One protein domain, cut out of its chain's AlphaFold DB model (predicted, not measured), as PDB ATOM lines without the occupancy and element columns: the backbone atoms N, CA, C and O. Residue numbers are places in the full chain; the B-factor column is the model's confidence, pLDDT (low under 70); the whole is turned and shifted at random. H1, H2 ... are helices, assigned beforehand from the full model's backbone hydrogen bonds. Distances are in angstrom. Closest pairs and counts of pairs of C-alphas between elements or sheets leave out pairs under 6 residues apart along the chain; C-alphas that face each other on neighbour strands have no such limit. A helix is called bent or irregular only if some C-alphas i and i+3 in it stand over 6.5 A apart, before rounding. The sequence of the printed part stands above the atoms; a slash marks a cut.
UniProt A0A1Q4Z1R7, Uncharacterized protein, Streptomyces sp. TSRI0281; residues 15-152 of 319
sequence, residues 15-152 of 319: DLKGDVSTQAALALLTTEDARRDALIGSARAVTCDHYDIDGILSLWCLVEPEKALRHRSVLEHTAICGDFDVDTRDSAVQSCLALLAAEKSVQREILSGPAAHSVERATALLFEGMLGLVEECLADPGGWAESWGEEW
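What this domain is: This is residues 15 to 152 of the 319 residues of an uncharacterized protein of Streptomyces sp. TSRI0281 (UniProt A0A1Q4Z1R7). The long helix H6 has one half set into a cluster of helices, while H7 folds back from its far end at a steep angle toward H3 in the middle of the model. H1, H3 and H5 form a small three-helix bundle beside H6, H8 and H9 pack on H6, and H2 lies at the far end past H1, joined to H3 by a long link. The printed part has 138 residues with nine named helices, H1 to H9 in order, and no named strand: the class is all helix. It is compact, with a radius of gyration of the C-alphas of 15.4 A and spans of 46 by 37 by 23 A.

Where its parts are: Find C-alpha 90 at (-35.337, -37.953, -19.176); from there H6 runs through residues 90 to 112 for 32.7 A. Before it come H1, residues 21 to 30, beginning at C-alpha 21 (-27.989, -44.306, -38.409), H2, 33 to 40, H3, 53 to 63, 15.4 A long, H4, 65 to 70, and H5, 72 to 84, 18.2 A long. After it look for H7, 119 to 131, 18.2 A long, H8, 134 to 139, and H9, 141 to 152, ending at C-alpha 152 (-34.456, -45.665, -13.808). H9 is irregular: C-alphas 143 and 146 are 7.9 A apart.

How they stand to each other: H3 and H6 are the hub, touching five helices each. With residues 94 to 102 alone, H6 touches H9, about perpendicular at 85 degrees; the closest C-alphas, of Ser 95 and Pro 141, are 5.1 A apart. With residues 91 to 96 alone it touches H5 at a steep tilt of 66 degrees, Thr 78 to Ala 92 being closest at 4.6 A between C-alphas. H7 touches H6 at a steep tilt of 47 degrees, opposite ways, the C-alphas of Val 106 and Gly 129 closest at 6.4 A. H6 touches H8 with residues 92 to 102 alone. In the bundle, H1 touches H3 at a shallow tilt of 24 degrees, the same way, closest at the C-alphas of Thr 22 and Ser 58, 4.0 A. H4 touches H3 only at the corner. H2 is near H1 but touches no helix. Each O i to N i+4 pair is within hydrogen-bond range in H1, H2, H4, H6, H7 and H8, against 6 of 7 in H3, 8 of 9 in H5 and 3 of 8 in H9, where 5 of 9 O i to N i+3 pairs are.

The domain as a whole: The farthest C-alphas, of Ala 34 and Glu 150, are 47.4 A apart. The printed part has no cut, and the link from H2 to H3 is long. Residues 114 to 116 are under 70 in pLDDT.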
ATOM      1  N   ASP A  15     -23.920 -35.440 -46.910       95.56
ATOM      2  CA  ASP A  15     -25.031 -34.568 -46.510       95.56
ATOM      3  C   ASP A  15     -26.059 -35.251 -45.595       95.56
ATOM      4  O   ASP A  15     -26.874 -34.570 -44.980       95.56
ATOM      5  N   LEU A  16     -26.016 -36.582 -45.503       98.00
ATOM      6  CA  LEU A  16     -26.901 -37.392 -44.673       98.00
ATOM      7  C   LEU A  16     -26.195 -38.024 -43.475       98.00
ATOM      8  O   LEU A  16     -26.859 -38.695 -42.695       98.00
ATOM      9  N   LYS A  17     -24.875 -37.882 -43.323       96.94
ATOM     10  CA  LYS A  17     -24.178 -38.523 -42.204       96.94
ATOM     11  C   LYS A  17     -24.635 -37.936 -40.864       96.94
ATOM     12  O   LYS A  17     -24.815 -36.727 -40.727       96.94
ATOM     13  N   GLY A  18     -24.774 -38.814 -39.878       96.31
ATOM     14  CA  GLY A  18     -25.000 -38.486 -38.473       96.31
ATOM     15  C   GLY A  18     -24.140 -39.382 -37.587       96.31
ATOM     16  O   GLY A  18     -23.494 -40.302 -38.086       96.31
ATOM     17  N   ASP A  19     -24.132 -39.102 -36.286       96.81
ATOM     18  CA  ASP A  19     -23.467 -39.947 -35.289       96.81
ATOM     19  C   ASP A  19     -24.169 -41.304 -35.159       96.81
ATOM     20  O   ASP A  19     -23.524 -42.311 -34.897       96.81
ATOM     21  N   VAL A  20     -25.485 -41.336 -35.390       97.31
ATOM     22  CA  VAL A  20     -26.307 -42.553 -35.407       97.31
ATOM     23  C   VAL A  20     -27.044 -42.724 -36.738       97.31
ATOM     24  O   VAL A  20     -27.390 -41.741 -37.406       97.31
ATOM     25  N   SER A  21     -27.311 -43.964 -37.146       97.81
ATOM     26  CA  SER A  21     -27.989 -44.306 -38.409       97.81
ATOM     27  C   SER A  21     -29.391 -43.698 -38.472       97.81
ATOM     28  O   SER A  21     -29.863 -43.268 -39.527       97.81
ATOM     29  N   THR A  22     -30.038 -43.570 -37.316       98.31
ATOM     30  CA  THR A  22     -31.323 -42.889 -37.142       98.31
ATOM     31  C   THR A  22     -31.275 -41.418 -37.562       98.31
ATOM     32  O   THR A  22     -32.190 -40.934 -38.233       98.31
ATOM     33  N   GLN A  23     -30.200 -40.694 -37.237       98.06
ATOM     34  CA  GLN A  23     -30.020 -39.312 -37.700       98.06
ATOM     35  C   GLN A  23     -29.883 -39.263 -39.224       98.06
ATOM     36  O   GLN A  23     -30.461 -38.376 -39.855       98.06
ATOM     37  N   ALA A  24     -29.197 -40.240 -39.824       98.06
ATOM     38  CA  ALA A  24     -29.083 -40.340 -41.275       98.06
ATOM     39  C   ALA A  24     -30.430 -40.626 -41.960       98.06
ATOM     40  O   ALA A  24     -30.753 -40.018 -42.987       98.06
ATOM     41  N   ALA A  25     -31.262 -41.484 -41.365       98.19
ATOM     42  CA  ALA A  25     -32.631 -41.718 -41.819       98.19
ATOM     43  C   ALA A  25     -33.478 -40.436 -41.748       98.19
ATOM     44  O   ALA A  25     -34.115 -40.058 -42.732       98.19
ATOM     45  N   LEU A  26     -33.434 -39.702 -40.635       98.19
ATOM     46  CA  LEU A  26     -34.152 -38.430 -40.485       98.19
ATOM     47  C   LEU A  26     -33.651 -37.338 -41.443       98.19
ATOM     48  O   LEU A  26     -34.453 -36.557 -41.970       98.19
ATOM     49  N   ALA A  27     -32.344 -37.278 -41.702       97.81
ATOM     50  CA  ALA A  27     -31.768 -36.373 -42.693       97.81
ATOM     51  C   ALA A  27     -32.325 -36.676 -44.094       97.81
ATOM     52  O   ALA A  27     -32.768 -35.763 -44.797       97.81
ATOM     53  N   LEU A  28     -32.420 -37.956 -44.472       98.12
ATOM     54  CA  LEU A  28     -33.044 -38.366 -45.735       98.12
ATOM     55  C   LEU A  28     -34.520 -37.934 -45.806       98.12
ATOM     56  O   LEU A  28     -34.961 -37.388 -46.822       98.12
ATOM     57  N   LEU A  29     -35.285 -38.125 -44.726       97.12
ATOM     58  CA  LEU A  29     -36.700 -37.732 -44.666       97.12
ATOM     59  C   LEU A  29     -36.919 -36.219 -44.755       97.12
ATOM     60  O   LEU A  29     -37.993 -35.789 -45.157       97.12
ATOM     61  N   THR A  30     -35.927 -35.405 -44.397       95.94
ATOM     62  CA  THR A  30     -36.035 -33.935 -44.427       95.94
ATOM     63  C   THR A  30     -35.307 -33.273 -45.592       95.94
ATOM     64  O   THR A  30     -35.426 -32.067 -45.796       95.94
ATOM     65  N   THR A  31     -34.619 -34.070 -46.404       96.69
ATOM     66  CA  THR A  31     -34.031 -33.649 -47.677       96.69
ATOM     67  C   THR A  31     -35.118 -33.287 -48.694       96.69
ATOM     68  O   THR A  31     -36.214 -33.835 -48.635       96.69
ATOM     69  N   GLU A  32     -34.829 -32.392 -49.643       96.50
ATOM     70  CA  GLU A  32     -35.758 -32.028 -50.725       96.50
ATOM     71  C   GLU A  32     -36.264 -33.255 -51.505       96.50
ATOM     72  O   GLU A  32     -35.481 -34.154 -51.822       96.50
ATOM     73  N   ASP A  33     -37.549 -33.267 -51.876       95.88
ATOM     74  CA  ASP A  33     -38.212 -34.433 -52.486       95.88
ATOM     75  C   ASP A  33     -37.469 -34.965 -53.719       95.88
ATOM     76  O   ASP A  33     -37.187 -36.156 -53.804       95.88
ATOM     77  N   ALA A  34     -37.036 -34.088 -54.632       96.75
ATOM     78  CA  ALA A  34     -36.304 -34.499 -55.833       96.75
ATOM     79  C   ALA A  34     -34.968 -35.195 -55.511       96.75
ATOM     80  O   ALA A  34     -34.564 -36.140 -56.192       96.75
ATOM     81  N   ARG A  35     -34.269 -34.735 -54.466       96.19
ATOM     82  CA  ARG A  35     -33.018 -35.342 -54.002       96.19
ATOM     83  C   ARG A  35     -33.295 -36.653 -53.271       96.19
ATOM     84  O   ARG A  35     -32.574 -37.621 -53.507       96.19
ATOM     85  N   ARG A  36     -34.333 -36.700 -52.433       96.25
ATOM     86  CA  ARG A  36     -34.769 -37.917 -51.738       96.25
ATOM     87  C   ARG A  36     -35.128 -39.016 -52.738       96.25
ATOM     88  O   ARG A  36     -34.592 -40.116 -52.639       96.25
ATOM     89  N   ASP A  37     -35.928 -38.692 -53.749       95.44
ATOM     90  CA  ASP A  37     -36.323 -39.616 -54.816       95.44
ATOM     91  C   ASP A  37     -35.114 -40.113 -55.615       95.44
ATOM     92  O   ASP A  37     -35.014 -41.299 -55.925       95.44
ATOM     93  N   ALA A  38     -34.150 -39.233 -55.909       96.50
ATOM     94  CA  ALA A  38     -32.919 -39.620 -56.593       96.50
ATOM     95  C   ALA A  38     -32.048 -40.576 -55.758       96.50
ATOM     96  O   ALA A  38     -31.417 -41.476 -56.317       96.50
ATOM     97  N   LEU A  39     -32.002 -40.390 -54.436       96.75
ATOM     98  CA  LEU A  39     -31.242 -41.239 -53.516       96.75
ATOM     99  C   LEU A  39     -31.909 -42.601 -53.290       96.75
ATOM    100  O   LEU A  39     -31.230 -43.626 -53.340       96.75
ATOM    101  N   ILE A  40     -33.226 -42.618 -53.062       95.38
ATOM    102  CA  ILE A  40     -34.016 -43.846 -52.879       95.38
ATOM    103  C   ILE A  40     -34.080 -44.635 -54.195       95.38
ATOM    104  O   ILE A  40     -33.979 -45.868 -54.207       95.38
ATOM    105  N   GLY A  41     -34.222 -43.934 -55.320       94.50
ATOM    106  CA  GLY A  41     -34.347 -44.528 -56.642       94.50
ATOM    107  C   GLY A  41     -35.527 -45.495 -56.711       94.50
ATOM    108  O   GLY A  41     -36.663 -45.152 -56.405       94.50
ATOM    109  N   SER A  42     -35.262 -46.735 -57.123       94.31
ATOM    110  CA  SER A  42     -36.282 -47.786 -57.225       94.31
ATOM    111  C   SER A  42     -36.362 -48.693 -55.994       94.31
ATOM    112  O   SER A  42     -36.954 -49.771 -56.095       94.31
ATOM    113  N   ALA A  43     -35.722 -48.334 -54.875       94.56
ATOM    114  CA  ALA A  43     -35.735 -49.157 -53.670       94.56
ATOM    115  C   ALA A  43     -37.172 -49.361 -53.160       94.56
ATOM    116  O   ALA A  43     -37.992 -48.445 -53.158       94.56
ATOM    117  N   ARG A  44     -37.484 -50.598 -52.765       93.69
ATOM    118  CA  ARG A  44     -38.810 -51.010 -52.261       93.69
ATOM    119  C   ARG A  44     -38.754 -51.641 -50.873       93.69
ATOM    120  O   ARG A  44     -39.789 -52.034 -50.352       93.69
ATOM    121  N   ALA A  45     -37.555 -51.787 -50.323       93.44
ATOM    122  CA  ALA A  45     -37.307 -52.439 -49.053       93.44
ATOM    123  C   ALA A  45     -36.179 -51.714 -48.323       93.44
ATOM    124  O   ALA A  45     -35.282 -51.149 -48.955       93.44
ATOM    125  N   VAL A  46     -36.249 -51.776 -47.001       93.19
ATOM    126  CA  VAL A  46     -35.219 -51.341 -46.062       93.19
ATOM    127  C   VAL A  46     -34.734 -52.594 -45.350       93.19
ATOM    128  O   VAL A  46     -35.535 -53.477 -45.041       93.19
ATOM    129  N   THR A  47     -33.431 -52.699 -45.132       93.25
ATOM    130  CA  THR A  47     -32.807 -53.845 -44.470       93.25
ATOM    131  C   THR A  47     -31.885 -53.343 -43.373       93.25
ATOM    132  O   THR A  47     -31.186 -52.357 -43.591       93.25
ATOM    133  N   CYS A  48     -31.851 -54.053 -42.252       92.69
ATOM    134  CA  CYS A  48     -30.879 -53.882 -41.177       92.69
ATOM    135  C   CYS A  48     -30.202 -55.242 -40.957       92.69
ATOM    136  O   CYS A  48     -30.878 -56.271 -41.032       92.69
ATOM    137  N   ASP A  49     -28.884 -55.267 -40.786       85.88
ATOM    138  CA  ASP A  49     -28.085 -56.498 -40.693       85.88
ATOM    139  C   ASP A  49     -27.847 -56.974 -39.251       85.88
ATOM    140  O   ASP A  49     -27.465 -58.124 -39.042       85.88
ATOM    141  N   HIS A  50     -28.145 -56.131 -38.266       88.88
ATOM    142  CA  HIS A  50     -28.155 -56.447 -36.840       88.88
ATOM    143  C   HIS A  50     -29.343 -55.771 -36.149       88.88
ATOM    144  O   HIS A  50     -30.037 -54.959 -36.756       88.88
ATOM    145  N   TYR A  51     -29.614 -56.152 -34.901       93.38
ATOM    146  CA  TYR A  51     -30.660 -55.548 -34.082       93.38
ATOM    147  C   TYR A  51     -30.030 -54.827 -32.891       93.38
ATOM    148  O   TYR A  51     -29.321 -55.450 -32.102       93.38
ATOM    149  N   ASP A  52     -30.353 -53.549 -32.755       95.31
ATOM    150  CA  ASP A  52     -30.141 -52.698 -31.587       95.31
ATOM    151  C   ASP A  52     -31.151 -51.529 -31.640       95.31
ATOM    152  O   ASP A  52     -32.027 -51.481 -32.517       95.31
ATOM    153  N   ILE A  53     -31.059 -50.595 -30.687       97.56
ATOM    154  CA  ILE A  53     -31.968 -49.445 -30.600       97.56
ATOM    155  C   ILE A  53     -31.825 -48.501 -31.807       97.56
ATOM    156  O   ILE A  53     -32.841 -48.038 -32.328       97.56
ATOM    157  N   ASP A  54     -30.615 -48.221 -32.298       97.69
ATOM    158  CA  ASP A  54     -30.432 -47.357 -33.475       97.69
ATOM    159  C   ASP A  54     -30.954 -48.023 -34.761       97.69
ATOM    160  O   ASP A  54     -31.626 -47.397 -35.584       97.69
ATOM    161  N   GLY A  55     -30.728 -49.323 -34.919       96.62
ATOM    162  CA  GLY A  55     -31.179 -50.143 -36.034       96.62
ATOM    163  C   GLY A  55     -32.700 -50.206 -36.139       96.62
ATOM    164  O   GLY A  55     -33.259 -49.955 -37.212       96.62
ATOM    165  N   ILE A  56     -33.412 -50.469 -35.034       98.00
ATOM    166  CA  ILE A  56     -34.886 -50.467 -35.054       98.00
ATOM    167  C   ILE A  56     -35.452 -49.066 -35.308       98.00
ATOM    168  O   ILE A  56     -36.399 -48.928 -36.087       98.00
ATOM    169  N   LEU A  57     -34.875 -48.017 -34.712       98.44
ATOM    170  CA  LEU A  57     -35.369 -46.646 -34.881       98.44
ATOM    171  C   LEU A  57     -35.088 -46.092 -36.283       98.44
ATOM    172  O   LEU A  57     -35.964 -45.448 -36.872       98.44
ATOM    173  N   SER A  58     -33.923 -46.384 -36.862       98.00
ATOM    174  CA  SER A  58     -33.581 -46.006 -38.237       98.00
ATOM    175  C   SER A  58     -34.464 -46.723 -39.264       98.00
ATOM    176  O   SER A  58     -34.947 -46.088 -40.206       98.00
ATOM    177  N   LEU A  59     -34.768 -48.011 -39.054       97.31
ATOM    178  CA  LEU A  59     -35.708 -48.758 -39.891       97.31
ATOM    179  C   LEU A  59     -37.131 -48.202 -39.751       97.31
ATOM    180  O   LEU A  59     -37.795 -47.951 -40.761       97.31
ATOM    181  N   TRP A  60     -37.582 -47.939 -38.522       98.12
ATOM    182  CA  TRP A  60     -38.901 -47.361 -38.258       98.12
ATOM    183  C   TRP A  60     -39.071 -45.985 -38.910       98.12
ATOM    184  O   TRP A  60     -40.128 -45.718 -39.481       98.12
ATOM    185  N   CYS A  61     -38.023 -45.151 -38.948       98.19
ATOM    186  CA  CYS A  61     -38.050 -43.881 -39.681       98.19
ATOM    187  C   CYS A  61     -38.445 -44.051 -41.151       98.19
ATOM    188  O   CYS A  61     -39.186 -43.237 -41.695       98.19
ATOM    189  N   LEU A  62     -37.961 -45.100 -41.808       96.75
ATOM    190  CA  LEU A  62     -38.195 -45.306 -43.235       96.75
ATOM    191  C   LEU A  62     -39.499 -46.060 -43.527       96.75
ATOM    192  O   LEU A  62     -40.066 -45.891 -44.606       96.75
ATOM    193  N   VAL A  63     -39.981 -46.874 -42.583       95.94
ATOM    194  CA  VAL A  63     -41.257 -47.601 -42.702       95.94
ATOM    195  C   VAL A  63     -42.450 -46.719 -42.318       95.94
ATOM    196  O   VAL A  63     -43.507 -46.820 -42.936       95.94
ATOM    197  N   GLU A  64     -42.275 -45.818 -41.351       97.12
ATOM    198  CA  GLU A  64     -43.322 -44.955 -40.786       97.12
ATOM    199  C   GLU A  64     -42.898 -43.465 -40.785       97.12
ATOM    200  O   GLU A  64     -42.860 -42.816 -39.732       97.12
ATOM    201  N   PRO A  65     -42.586 -42.866 -41.953       96.62
ATOM    202  CA  PRO A  65     -41.909 -41.566 -42.039       96.62
ATOM    203  C   PRO A  65     -42.701 -40.409 -41.425       96.62
ATOM    204  O   PRO A  65     -42.135 -39.558 -40.737       96.62
ATOM    205  N   GLU A  66     -44.020 -40.376 -41.622       96.94
ATOM    206  CA  GLU A  66     -44.869 -39.337 -41.031       96.94
ATOM    207  C   GLU A  66     -44.880 -39.415 -39.501       96.94
ATOM    208  O   GLU A  66     -44.895 -38.382 -38.831       96.94
ATOM    209  N   LYS A  67     -44.869 -40.631 -38.939       97.50
ATOM    210  CA  LYS A  67     -44.833 -40.841 -37.488       97.50
ATOM    211  C   LYS A  67     -43.469 -40.459 -36.933       97.50
ATOM    212  O   LYS A  67     -43.392 -39.680 -35.986       97.50
ATOM    213  N   ALA A  68     -42.398 -40.905 -37.581       97.50
ATOM    214  CA  ALA A  68     -41.036 -40.582 -37.182       97.50
ATOM    215  C   ALA A  68     -40.776 -39.073 -37.138       97.50
ATOM    216  O   ALA A  68     -40.232 -38.569 -36.154       97.50
ATOM    217  N   LEU A  69     -41.251 -38.321 -38.136       96.94
ATOM    218  CA  LEU A  69     -41.118 -36.863 -38.152       96.94
ATOM    219  C   LEU A  69     -41.891 -36.173 -37.016       96.94
ATOM    220  O   LEU A  69     -41.408 -35.165 -36.497       96.94
ATOM    221  N   ARG A  70     -43.037 -36.715 -36.569       96.88
ATOM    222  CA  ARG A  70     -43.745 -36.203 -35.375       96.88
ATOM    223  C   ARG A  70     -42.945 -36.408 -34.089       96.88
ATOM    224  O   ARG A  70     -42.994 -35.553 -33.210       96.88
ATOM    225  N   HIS A  71     -42.196 -37.506 -33.995       96.69
ATOM    226  CA  HIS A  71     -41.395 -37.860 -32.820       96.69
ATOM    227  C   HIS A  71     -39.921 -37.437 -32.922       96.69
ATOM    228  O   HIS A  71     -39.143 -37.745 -32.022       96.69
ATOM    229  N   ARG A  72     -39.523 -36.691 -33.965       94.44
ATOM    230  CA  ARG A  72     -38.117 -36.420 -34.314       94.44
ATOM    231  C   ARG A  72     -37.213 -36.093 -33.124       94.44
ATOM    232  O   ARG A  72     -36.157 -36.695 -32.974       94.44
ATOM    233  N   SER A  73     -37.620 -35.152 -32.269       88.50
ATOM    234  CA  SER A  73     -36.755 -34.710 -31.172       88.50
ATOM    235  C   SER A  73     -36.487 -35.802 -30.133       88.50
ATOM    236  O   SER A  73     -35.388 -35.802 -29.581       88.50
ATOM    237  N   VAL A  74     -37.459 -36.663 -29.809       96.12
ATOM    238  CA  VAL A  74     -37.243 -37.767 -28.854       96.12
ATOM    239  C   VAL A  74     -36.504 -38.908 -29.546       96.12
ATOM    240  O   VAL A  74     -35.518 -39.391 -29.013       96.12
ATOM    241  N   LEU A  75     -36.895 -39.216 -30.784       96.38
ATOM    242  CA  LEU A  75     -36.339 -40.244 -31.666       96.38
ATOM    243  C   LEU A  75     -34.804 -40.125 -31.782       96.38
ATOM    244  O   LEU A  75     -34.098 -41.088 -31.501       96.38
ATOM    245  N   GLU A  76     -34.280 -38.931 -32.095       95.81
ATOM    246  CA  GLU A  76     -32.827 -38.695 -32.203       95.81
ATOM    247  C   GLU A  76     -32.082 -38.962 -30.885       95.81
ATOM    248  O   GLU A  76     -31.031 -39.597 -30.882       95.81
ATOM    249  N   HIS A  77     -32.623 -38.494 -29.757       97.44
ATOM    250  CA  HIS A  77     -31.958 -38.622 -28.457       97.44
ATOM    251  C   HIS A  77     -32.072 -40.040 -27.893       97.44
ATOM    252  O   HIS A  77     -31.175 -40.476 -27.178       97.44
ATOM    253  N   THR A  78     -33.152 -40.755 -28.216       98.50
ATOM    254  CA  THR A  78     -33.351 -42.159 -27.846       98.50
ATOM    255  C   THR A  78     -32.376 -43.061 -28.598       98.50
ATOM    256  O   THR A  78     -31.804 -43.952 -27.981       98.50
ATOM    257  N   ALA A  79     -32.138 -42.803 -29.890       98.06
ATOM    258  CA  ALA A  79     -31.142 -43.538 -30.672       98.06
ATOM    259  C   ALA A  79     -29.726 -43.350 -30.110       98.06
ATOM    260  O   ALA A  79     -29.066 -44.330 -29.801       98.06
ATOM    261  N   ILE A  80     -29.307 -42.102 -29.863       97.31
ATOM    262  CA  ILE A  80     -28.021 -41.797 -29.206       97.31
ATOM    263  C   ILE A  80     -27.917 -42.496 -27.843       97.31
ATOM    264  O   ILE A  80     -26.890 -43.080 -27.519       97.31
ATOM    265  N   CYS A  81     -28.986 -42.437 -27.047       96.56
ATOM    266  CA  CYS A  81     -29.025 -43.029 -25.716       96.56
ATOM    267  C   CYS A  81     -28.812 -44.546 -25.743       96.56
ATOM    268  O   CYS A  81     -27.982 -45.040 -24.985       96.56
ATOM    269  N   GLY A  82     -29.534 -45.258 -26.611       95.94
ATOM    270  CA  GLY A  82     -29.467 -46.718 -26.686       95.94
ATOM    271  C   GLY A  82     -28.252 -47.267 -27.432       95.94
ATOM    272  O   GLY A  82     -27.918 -48.426 -27.239       95.94
ATOM    273  N   ASP A  83     -27.616 -46.459 -28.275       95.88
ATOM    274  CA  ASP A  83     -26.449 -46.872 -29.060       95.88
ATOM    275  C   ASP A  83     -25.123 -46.585 -28.333       95.88
ATOM    276  O   ASP A  83     -24.183 -47.374 -28.381       95.88
ATOM    277  N   PHE A  84     -25.050 -45.464 -27.609       96.88
ATOM    278  CA  PHE A  84     -23.833 -45.027 -26.913       96.88
ATOM    279  C   PHE A  84     -23.875 -45.217 -25.397       96.88
ATOM    280  O   PHE A  84     -22.934 -44.826 -24.704       96.88
ATOM    281  N   ASP A  85     -24.952 -45.796 -24.866       96.88
ATOM    282  CA  ASP A  85     -25.185 -45.917 -23.431       96.88
ATOM    283  C   ASP A  85     -24.992 -44.569 -22.720       96.88
ATOM    284  O   ASP A  85     -24.185 -44.455 -21.795       96.88
ATOM    285  N   VAL A  86     -25.682 -43.522 -23.184       96.56
ATOM    286  CA  VAL A  86     -25.588 -42.160 -22.630       96.56
ATOM    287  C   VAL A  86     -26.946 -41.625 -22.184       96.56
ATOM    288  O   VAL A  86     -27.983 -41.795 -22.822       96.56
ATOM    289  N   ASP A  87     -26.919 -40.911 -21.074       94.44
ATOM    290  CA  ASP A  87     -27.991 -40.083 -20.558       94.44
ATOM    291  C   ASP A  87     -28.095 -38.770 -21.348       94.44
ATOM    292  O   ASP A  87     -27.220 -37.905 -21.302       94.44
ATOM    293  N   THR A  88     -29.193 -38.613 -22.082       91.88
ATOM    294  CA  THR A  88     -29.422 -37.439 -22.931       91.88
ATOM    295  C   THR A  88     -30.455 -36.486 -22.336       91.88
ATOM    296  O   THR A  88     -30.196 -35.305 -22.112       91.88
ATOM    297  N   ARG A  89     -31.671 -36.984 -22.123       94.94
ATOM    298  CA  ARG A  89     -32.795 -36.291 -21.491       94.94
ATOM    299  C   ARG A  89     -33.751 -37.333 -20.943       94.94
ATOM    300  O   ARG A  89     -33.931 -38.377 -21.567       94.94
ATOM    301  N   ASP A  90     -34.442 -37.008 -19.856       97.19
ATOM    302  CA  ASP A  90     -35.337 -37.953 -19.176       97.19
ATOM    303  C   ASP A  90     -36.329 -38.629 -20.126       97.19
ATOM    304  O   ASP A  90     -36.443 -39.849 -20.115       97.19
ATOM    305  N   SER A  91     -36.977 -37.870 -21.016       96.69
ATOM    306  CA  SER A  91     -37.940 -38.437 -21.967       96.69
ATOM    307  C   SER A  91     -37.318 -39.457 -22.926       96.69
ATOM    308  O   SER A  91     -37.954 -40.443 -23.266       96.69
ATOM    309  N   ALA A  92     -36.081 -39.227 -23.374       97.31
ATOM    310  CA  ALA A  92     -35.399 -40.109 -24.318       97.31
ATOM    311  C   ALA A  92     -34.838 -41.349 -23.623       97.31
ATOM    312  O   ALA A  92     -34.965 -42.451 -24.146       97.31
ATOM    313  N   VAL A  93     -34.289 -41.183 -22.416       98.19
ATOM    314  CA  VAL A  93     -33.843 -42.309 -21.592       98.19
ATOM    315  C   VAL A  93     -35.028 -43.206 -21.246       98.19
ATOM    316  O   VAL A  93     -34.959 -44.409 -21.452       98.19
ATOM    317  N   GLN A  94     -36.154 -42.635 -20.813       98.44
ATOM    318  CA  GLN A  94     -37.372 -43.401 -20.533       98.44
ATOM    319  C   GLN A  94     -37.904 -44.116 -21.779       98.44
ATOM    320  O   GLN A  94     -38.291 -45.277 -21.688       98.44
ATOM    321  N   SER A  95     -37.880 -43.474 -22.950       98.50
ATOM    322  CA  SER A  95     -38.223 -44.138 -24.213       98.50
ATOM    323  C   SER A  95     -37.260 -45.262 -24.583       98.50
ATOM    324  O   SER A  95     -37.709 -46.305 -25.046       98.50
ATOM    325  N   CYS A  96     -35.957 -45.091 -24.359       98.50
ATOM    326  CA  CYS A  96     -34.965 -46.140 -24.575       98.50
ATOM    327  C   CYS A  96     -35.227 -47.334 -23.646       98.50
ATOM    328  O   CYS A  96     -35.323 -48.470 -24.100       98.50
ATOM    329  N   LEU A  97     -35.459 -47.069 -22.360       98.50
ATOM    330  CA  LEU A  97     -35.816 -48.082 -21.372       98.50
ATOM    331  C   LEU A  97     -37.130 -48.802 -21.710       98.50
ATOM    332  O   LEU A  97     -37.221 -50.020 -21.549       98.50
ATOM    333  N   ALA A  98     -38.133 -48.080 -22.217       98.69
ATOM    334  CA  ALA A  98     -39.375 -48.670 -22.704       98.69
ATOM    335  C   ALA A  98     -39.133 -49.583 -23.917       98.69
ATOM    336  O   ALA A  98     -39.639 -50.702 -23.930       98.69
ATOM    337  N   LEU A  99     -38.302 -49.167 -24.881       98.62
ATOM    338  CA  LEU A  99     -37.921 -50.003 -26.026       98.62
ATOM    339  C   LEU A  99     -37.178 -51.272 -25.588       98.62
ATOM    340  O   LEU A  99     -37.511 -52.352 -26.061       98.62
ATOM    341  N   LEU A 100     -36.230 -51.171 -24.652       98.12
ATOM    342  CA  LEU A 100     -35.507 -52.325 -24.102       98.12
ATOM    343  C   LEU A 100     -36.436 -53.268 -23.317       98.12
ATOM    344  O   LEU A 100     -36.290 -54.492 -23.366       98.12
ATOM    345  N   ALA A 101     -37.410 -52.723 -22.584       98.25
ATOM    346  CA  ALA A 101     -38.426 -53.514 -21.892       98.25
ATOM    347  C   ALA A 101     -39.359 -54.239 -22.878       98.25
ATOM    348  O   ALA A 101     -39.625 -55.435 -22.712       98.25
ATOM    349  N   ALA A 102     -39.806 -53.539 -23.920       98.19
ATOM    350  CA  ALA A 102     -40.601 -54.096 -25.005       98.19
ATOM    351  C   ALA A 102     -39.836 -55.192 -25.755       98.19
ATOM    352  O   ALA A 102     -40.371 -56.284 -25.940       98.19
ATOM    353  N   GLU A 103     -38.560 -54.961 -26.072       97.38
ATOM    354  CA  GLU A 103     -37.673 -55.940 -26.703       97.38
ATOM    355  C   GLU A 103     -37.605 -57.226 -25.879       97.38
ATOM    356  O   GLU A 103     -37.886 -58.307 -26.396       97.38
ATOM    357  N   LYS A 104     -37.323 -57.119 -24.572       96.38
ATOM    358  CA  LYS A 104     -37.309 -58.271 -23.656       96.38
ATOM    359  C   LYS A 104     -38.660 -58.990 -23.623       96.38
ATOM    360  O   LYS A 104     -38.708 -60.215 -23.494       96.38
ATOM    361  N   SER A 105     -39.772 -58.260 -23.713       95.94
ATOM    362  CA  SER A 105     -41.105 -58.865 -23.775       95.94
ATOM    363  C   SER A 105     -41.305 -59.664 -25.064       95.94
ATOM    364  O   SER A 105     -41.626 -60.850 -24.994       95.94
ATOM    365  N   VAL A 106     -41.023 -59.057 -26.218       95.69
ATOM    366  CA  VAL A 106     -41.132 -59.694 -27.540       95.69
ATOM    367  C   VAL A 106     -40.192 -60.898 -27.647       95.69
ATOM    368  O   VAL A 106     -40.602 -61.970 -28.090       95.69
ATOM    369  N   GLN A 107     -38.951 -60.782 -27.168       93.62
ATOM    370  CA  GLN A 107     -38.001 -61.897 -27.119       93.62
ATOM    371  C   GLN A 107     -38.537 -63.070 -26.290       93.62
ATOM    372  O   GLN A 107     -38.444 -64.217 -26.728       93.62
ATOM    373  N   ARG A 108     -39.137 -62.817 -25.118       92.62
ATOM    374  CA  ARG A 108     -39.748 -63.883 -24.303       92.62
ATOM    375  C   ARG A 108     -40.891 -64.581 -25.034       92.62
ATOM    376  O   ARG A 108     -40.996 -65.804 -24.936       92.62
ATOM    377  N   GLU A 109     -41.720 -63.841 -25.762       92.31
ATOM    378  CA  GLU A 109     -42.804 -64.415 -26.570       92.31
ATOM    379  C   GLU A 109     -42.261 -65.297 -27.698       92.31
ATOM    380  O   GLU A 109     -42.703 -66.439 -27.845       92.31
ATOM    381  N   ILE A 110     -41.248 -64.818 -28.430       90.94
ATOM    382  CA  ILE A 110     -40.567 -65.578 -29.490       90.94
ATOM    383  C   ILE A 110     -39.974 -66.875 -28.926       90.94
ATOM    384  O   ILE A 110     -40.192 -67.950 -29.480       90.94
ATOM    385  N   LEU A 111     -39.262 -66.799 -27.799       87.62
ATOM    386  CA  LEU A 111     -38.624 -67.960 -27.166       87.62
ATOM    387  C   LEU A 111     -39.630 -68.952 -26.559       87.62
ATOM    388  O   LEU A 111     -39.317 -70.135 -26.430       87.62
ATOM    389  N   SER A 112     -40.831 -68.490 -26.201       85.88
ATOM    390  CA  SER A 112     -41.915 -69.335 -25.674       85.88
ATOM    391  C   SER A 112     -42.762 -69.988 -26.776       85.88
ATOM    392  O   SER A 112     -43.627 -70.817 -26.482       85.88
ATOM    393  N   GLY A 113     -42.542 -69.614 -28.041       80.00
ATOM    394  CA  GLY A 113     -43.238 -70.155 -29.204       80.00
ATOM    395  C   GLY A 113     -42.852 -71.606 -29.552       80.00
ATOM    396  O   GLY A 113     -41.868 -72.153 -29.047       80.00
ATOM    397  N   PRO A 114     -43.631 -72.282 -30.419       67.88
ATOM    398  CA  PRO A 114     -43.364 -73.669 -30.799       67.88
ATOM    399  C   PRO A 114     -42.065 -73.837 -31.623       67.88
ATOM    400  O   PRO A 114     -42.068 -73.591 -32.823       67.88
ATOM    401  N   ALA A 115     -41.022 -74.362 -30.960       65.56
ATOM    402  CA  ALA A 115     -39.758 -74.964 -31.442       65.56
ATOM    403  C   ALA A 115     -38.831 -74.168 -32.401       65.56
ATOM    404  O   ALA A 115     -39.233 -73.282 -33.142       65.56
ATOM    405  N   ALA A 116     -37.543 -74.556 -32.355       57.84
ATOM    406  CA  ALA A 116     -36.326 -73.872 -32.815       57.84
ATOM    407  C   ALA A 116     -36.472 -72.836 -33.950       57.84
ATOM    408  O   ALA A 116     -36.552 -73.173 -35.134       57.84
ATOM    409  N   HIS A 117     -36.380 -71.559 -33.580       72.81
ATOM    410  CA  HIS A 117     -36.097 -70.474 -34.512       72.81
ATOM    411  C   HIS A 117     -34.597 -70.445 -34.833       72.81
ATOM    412  O   HIS A 117     -33.768 -70.577 -33.932       72.81
ATOM    413  N   SER A 118     -34.235 -70.253 -36.105       86.25
ATOM    414  CA  SER A 118     -32.876 -69.809 -36.429       86.25
ATOM    415  C   SER A 118     -32.667 -68.391 -35.889       86.25
ATOM    416  O   SER A 118     -33.647 -67.670 -35.669       86.25
ATOM    417  N   VAL A 119     -31.415 -67.971 -35.698       85.44
ATOM    418  CA  VAL A 119     -31.099 -66.601 -35.253       85.44
ATOM    419  C   VAL A 119     -31.721 -65.574 -36.199       85.44
ATOM    420  O   VAL A 119     -32.335 -64.609 -35.751       85.44
ATOM    421  N   GLU A 120     -31.670 -65.823 -37.506       87.50
ATOM    422  CA  GLU A 120     -32.266 -64.960 -38.527       87.50
ATOM    423  C   GLU A 120     -33.787 -64.880 -38.377       87.50
ATOM    424  O   GLU A 120     -34.366 -63.796 -38.462       87.50
ATOM    425  N   ARG A 121     -34.459 -66.013 -38.121       89.31
ATOM    426  CA  ARG A 121     -35.915 -66.020 -37.948       89.31
ATOM    427  C   ARG A 121     -36.331 -65.321 -36.657       89.31
ATOM    428  O   ARG A 121     -37.306 -64.575 -36.686       89.31
ATOM    429  N   ALA A 122     -35.610 -65.550 -35.562       90.44
ATOM    430  CA  ALA A 122     -35.853 -64.873 -34.293       90.44
ATOM    431  C   ALA A 122     -35.650 -63.355 -34.431       90.44
ATOM    432  O   ALA A 122     -36.507 -62.587 -34.008       90.44
ATOM    433  N   THR A 123     -34.584 -62.932 -35.113       91.06
ATOM    434  CA  THR A 123     -34.288 -61.514 -35.374       91.06
ATOM    435  C   THR A 123     -35.370 -60.863 -36.236       91.06
ATOM    436  O   THR A 123     -35.845 -59.779 -35.916       91.06
ATOM    437  N   ALA A 124     -35.830 -61.535 -37.296       91.25
ATOM    438  CA  ALA A 124     -36.913 -61.020 -38.137       91.25
ATOM    439  C   ALA A 124     -38.232 -60.849 -37.360       91.25
ATOM    440  O   ALA A 124     -38.911 -59.840 -37.528       91.25
ATOM    441  N   LEU A 125     -38.579 -61.814 -36.497       93.31
ATOM    442  CA  LEU A 125     -39.752 -61.720 -35.622       93.31
ATOM    443  C   LEU A 125     -39.607 -60.598 -34.588       93.31
ATOM    444  O   LEU A 125     -40.590 -59.926 -34.284       93.31
ATOM    445  N   LEU A 126     -38.393 -60.376 -34.079       95.06
ATOM    446  CA  LEU A 126     -38.109 -59.285 -33.154       95.06
ATOM    447  C   LEU A 126     -38.329 -57.926 -33.824       95.06
ATOM    448  O   LEU A 126     -39.060 -57.105 -33.280       95.06
ATOM    449  N   PHE A 127     -37.787 -57.717 -35.029       95.44
ATOM    450  CA  PHE A 127     -38.055 -56.509 -35.817       95.44
ATOM    451  C   PHE A 127     -39.554 -56.309 -36.073       95.44
ATOM    452  O   PHE A 127     -40.062 -55.210 -35.874       95.44
ATOM    453  N   GLU A 128     -40.269 -57.357 -36.490       94.06
ATOM    454  CA  GLU A 128     -41.709 -57.289 -36.763       94.06
ATOM    455  C   GLU A 128     -42.513 -56.883 -35.519       94.06
ATOM    456  O   GLU A 128     -43.325 -55.959 -35.589       94.06
ATOM    457  N   GLY A 129     -42.253 -57.523 -34.374       96.06
ATOM    458  CA  GLY A 129     -42.918 -57.193 -33.113       96.06
ATOM    459  C   GLY A 129     -42.584 -55.782 -32.636       96.06
ATOM    460  O   GLY A 129     -43.476 -55.013 -32.277       96.06
ATOM    461  N   MET A 130     -41.307 -55.405 -32.700       98.00
ATOM    462  CA  MET A 130     -40.844 -54.111 -32.205       98.00
ATOM    463  C   MET A 130     -41.317 -52.945 -33.061       98.00
ATOM    464  O   MET A 130     -41.690 -51.917 -32.500       98.00
ATOM    465  N   LEU A 131     -41.416 -53.099 -34.386       97.00
ATOM    466  CA  LEU A 131     -41.986 -52.068 -35.263       97.00
ATOM    467  C   LEU A 131     -43.412 -51.662 -34.864       97.00
ATOM    468  O   LEU A 131     -43.779 -50.498 -35.030       97.00
ATOM    469  N   GLY A 132     -44.193 -52.596 -34.312       96.62
ATOM    470  CA  GLY A 132     -45.529 -52.321 -33.781       96.62
ATOM    471  C   GLY A 132     -45.541 -51.548 -32.457       96.62
ATOM    472  O   GLY A 132     -46.562 -50.954 -32.124       96.62
ATOM    473  N   LEU A 133     -44.423 -51.529 -31.724       98.06
ATOM    474  CA  LEU A 133     -44.308 -50.966 -30.372       98.06
ATOM    475  C   LEU A 133     -43.493 -49.666 -30.309       98.06
ATOM    476  O   LEU A 133     -43.570 -48.961 -29.303       98.06
ATOM    477  N   VAL A 134     -42.743 -49.310 -31.363       98.44
ATOM    478  CA  VAL A 134     -41.885 -48.109 -31.359       98.44
ATOM    479  C   VAL A 134     -42.673 -46.839 -31.021       98.44
ATOM    480  O   VAL A 134     -42.265 -46.097 -30.131       98.44
ATOM    481  N   GLU A 135     -43.803 -46.577 -31.692       97.94
ATOM    482  CA  GLU A 135     -44.576 -45.341 -31.462       97.94
ATOM    483  C   GLU A 135     -45.066 -45.248 -30.012       97.94
ATOM    484  O   GLU A 135     -44.962 -44.187 -29.401       97.94
ATOM    485  N   GLU A 136     -45.531 -46.362 -29.443       97.50
ATOM    486  CA  GLU A 136     -45.977 -46.429 -28.050       97.50
ATOM    487  C   GLU A 136     -44.829 -46.130 -27.078       97.50
ATOM    488  O   GLU A 136     -44.967 -45.257 -26.224       97.50
ATOM    489  N   CYS A 137     -43.666 -46.766 -27.254       98.31
ATOM    490  CA  CYS A 137     -42.498 -46.553 -26.391       98.31
ATOM    491  C   CYS A 137     -41.964 -45.110 -26.456       98.31
ATOM    492  O   CYS A 137     -41.422 -44.585 -25.479       98.31
ATOM    493  N   LEU A 138     -42.103 -44.450 -27.609       97.81
ATOM    494  CA  LEU A 138     -41.706 -43.052 -27.791       97.81
ATOM    495  C   LEU A 138     -42.744 -42.061 -27.246       97.81
ATOM    496  O   LEU A 138     -42.369 -40.992 -26.767       97.81
ATOM    497  N   ALA A 139     -44.036 -42.369 -27.376       96.69
ATOM    498  CA  ALA A 139     -45.126 -41.465 -27.013       96.69
ATOM    499  C   ALA A 139     -45.505 -41.553 -25.529       96.69
ATOM    500  O   ALA A 139     -45.788 -40.525 -24.914       96.69
ATOM    501  N   ASP A 140     -45.510 -42.762 -24.969       96.31
ATOM    502  CA  ASP A 140     -45.884 -43.045 -23.584       96.31
ATOM    503  C   ASP A 140     -44.990 -44.148 -22.981       96.31
ATOM    504  O   ASP A 140     -45.444 -45.264 -22.709       96.31
ATOM    505  N   PRO A 141     -43.699 -43.854 -22.719       97.31
ATOM    506  CA  PRO A 141     -42.806 -44.820 -22.077       97.31
ATOM    507  C   PRO A 141     -43.285 -45.253 -20.682       97.31
ATOM    508  O   PRO A 141     -42.855 -46.294 -20.176       97.31
ATOM    509  N   GLY A 142     -44.183 -44.478 -20.059       97.31
ATOM    510  CA  GLY A 142     -44.771 -44.768 -18.754       97.31
ATOM    511  C   GLY A 142     -45.578 -46.066 -18.724       97.31
ATOM    512  O   GLY A 142     -45.602 -46.725 -17.683       97.31
ATOM    513  N   GLY A 143     -46.149 -46.491 -19.857       96.62
ATOM    514  CA  GLY A 143     -46.826 -47.787 -19.987       96.62
ATOM    515  C   GLY A 143     -45.924 -48.989 -19.676       96.62
ATOM    516  O   GLY A 143     -46.410 -50.038 -19.259       96.62
ATOM    517  N   TRP A 144     -44.606 -48.809 -19.786       97.31
ATOM    518  CA  TRP A 144     -43.594 -49.839 -19.548       97.31
ATOM    519  C   TRP A 144     -42.870 -49.688 -18.202       97.31
ATOM    520  O   TRP A 144     -41.979 -50.481 -17.897       97.31
ATOM    521  N   ALA A 145     -43.241 -48.702 -17.378       95.88
ATOM    522  CA  ALA A 145     -42.485 -48.311 -16.182       95.88
ATOM    523  C   ALA A 145     -42.306 -49.429 -15.149       95.88
ATOM    524  O   ALA A 145     -41.288 -49.465 -14.464       95.88
ATOM    525  N   GLU A 146     -43.242 -50.374 -15.058       97.25
ATOM    526  CA  GLU A 146     -43.084 -51.548 -14.189       97.25
ATOM    527  C   GLU A 146     -41.877 -52.411 -14.596       97.25
ATOM    528  O   GLU A 146     -41.218 -52.994 -13.742       97.25
ATOM    529  N   SER A 147     -41.540 -52.448 -15.889       96.62
ATOM    530  CA  SER A 147     -40.443 -53.261 -16.429       96.62
ATOM    531  C   SER A 147     -39.075 -52.575 -16.388       96.62
ATOM    532  O   SER A 147     -38.061 -53.262 -16.496       96.62
ATOM    533  N   TRP A 148     -39.025 -51.245 -16.255       97.00
ATOM    534  CA  TRP A 148     -37.769 -50.482 -16.257       97.00
ATOM    535  C   TRP A 148     -37.557 -49.579 -15.034       97.00
ATOM    536  O   TRP A 148     -36.517 -48.932 -14.921       97.00
ATOM    537  N   GLY A 149     -38.503 -49.527 -14.092       97.38
ATOM    538  CA  GLY A 149     -38.457 -48.614 -12.948       97.38
ATOM    539  C   GLY A 149     -37.233 -48.791 -12.045       97.38
ATOM    540  O   GLY A 149     -36.717 -47.800 -11.529       97.38
ATOM    541  N   GLU A 150     -36.737 -50.023 -11.887       97.81
ATOM    542  CA  GLU A 150     -35.495 -50.298 -11.148       97.81
ATOM    543  C   GLU A 150     -34.273 -49.690 -11.848       97.81
ATOM    544  O   GLU A 150     -33.473 -49.016 -11.198       97.81
ATOM    545  N   GLU A 151     -34.183 -49.834 -13.172       97.75
ATOM    546  CA  GLU A 151     -33.105 -49.251 -13.980       97.75
ATOM    547  C   GLU A 151     -33.118 -47.721 -13.884       97.75
ATOM    548  O   GLU A 151     -32.100 -47.076 -13.637       97.75
ATOM    549  N   TRP A 152     -34.302 -47.111 -13.971       98.12
ATOM    550  CA  TRP A 152     -34.456 -45.665 -13.808       98.12
ATOM    551  C   TRP A 152     -34.085 -45.177 -12.404       98.12
ATOM    552  O   TRP A 152     -33.526 -44.087 -12.241       98.12
TER     553      TRP A 152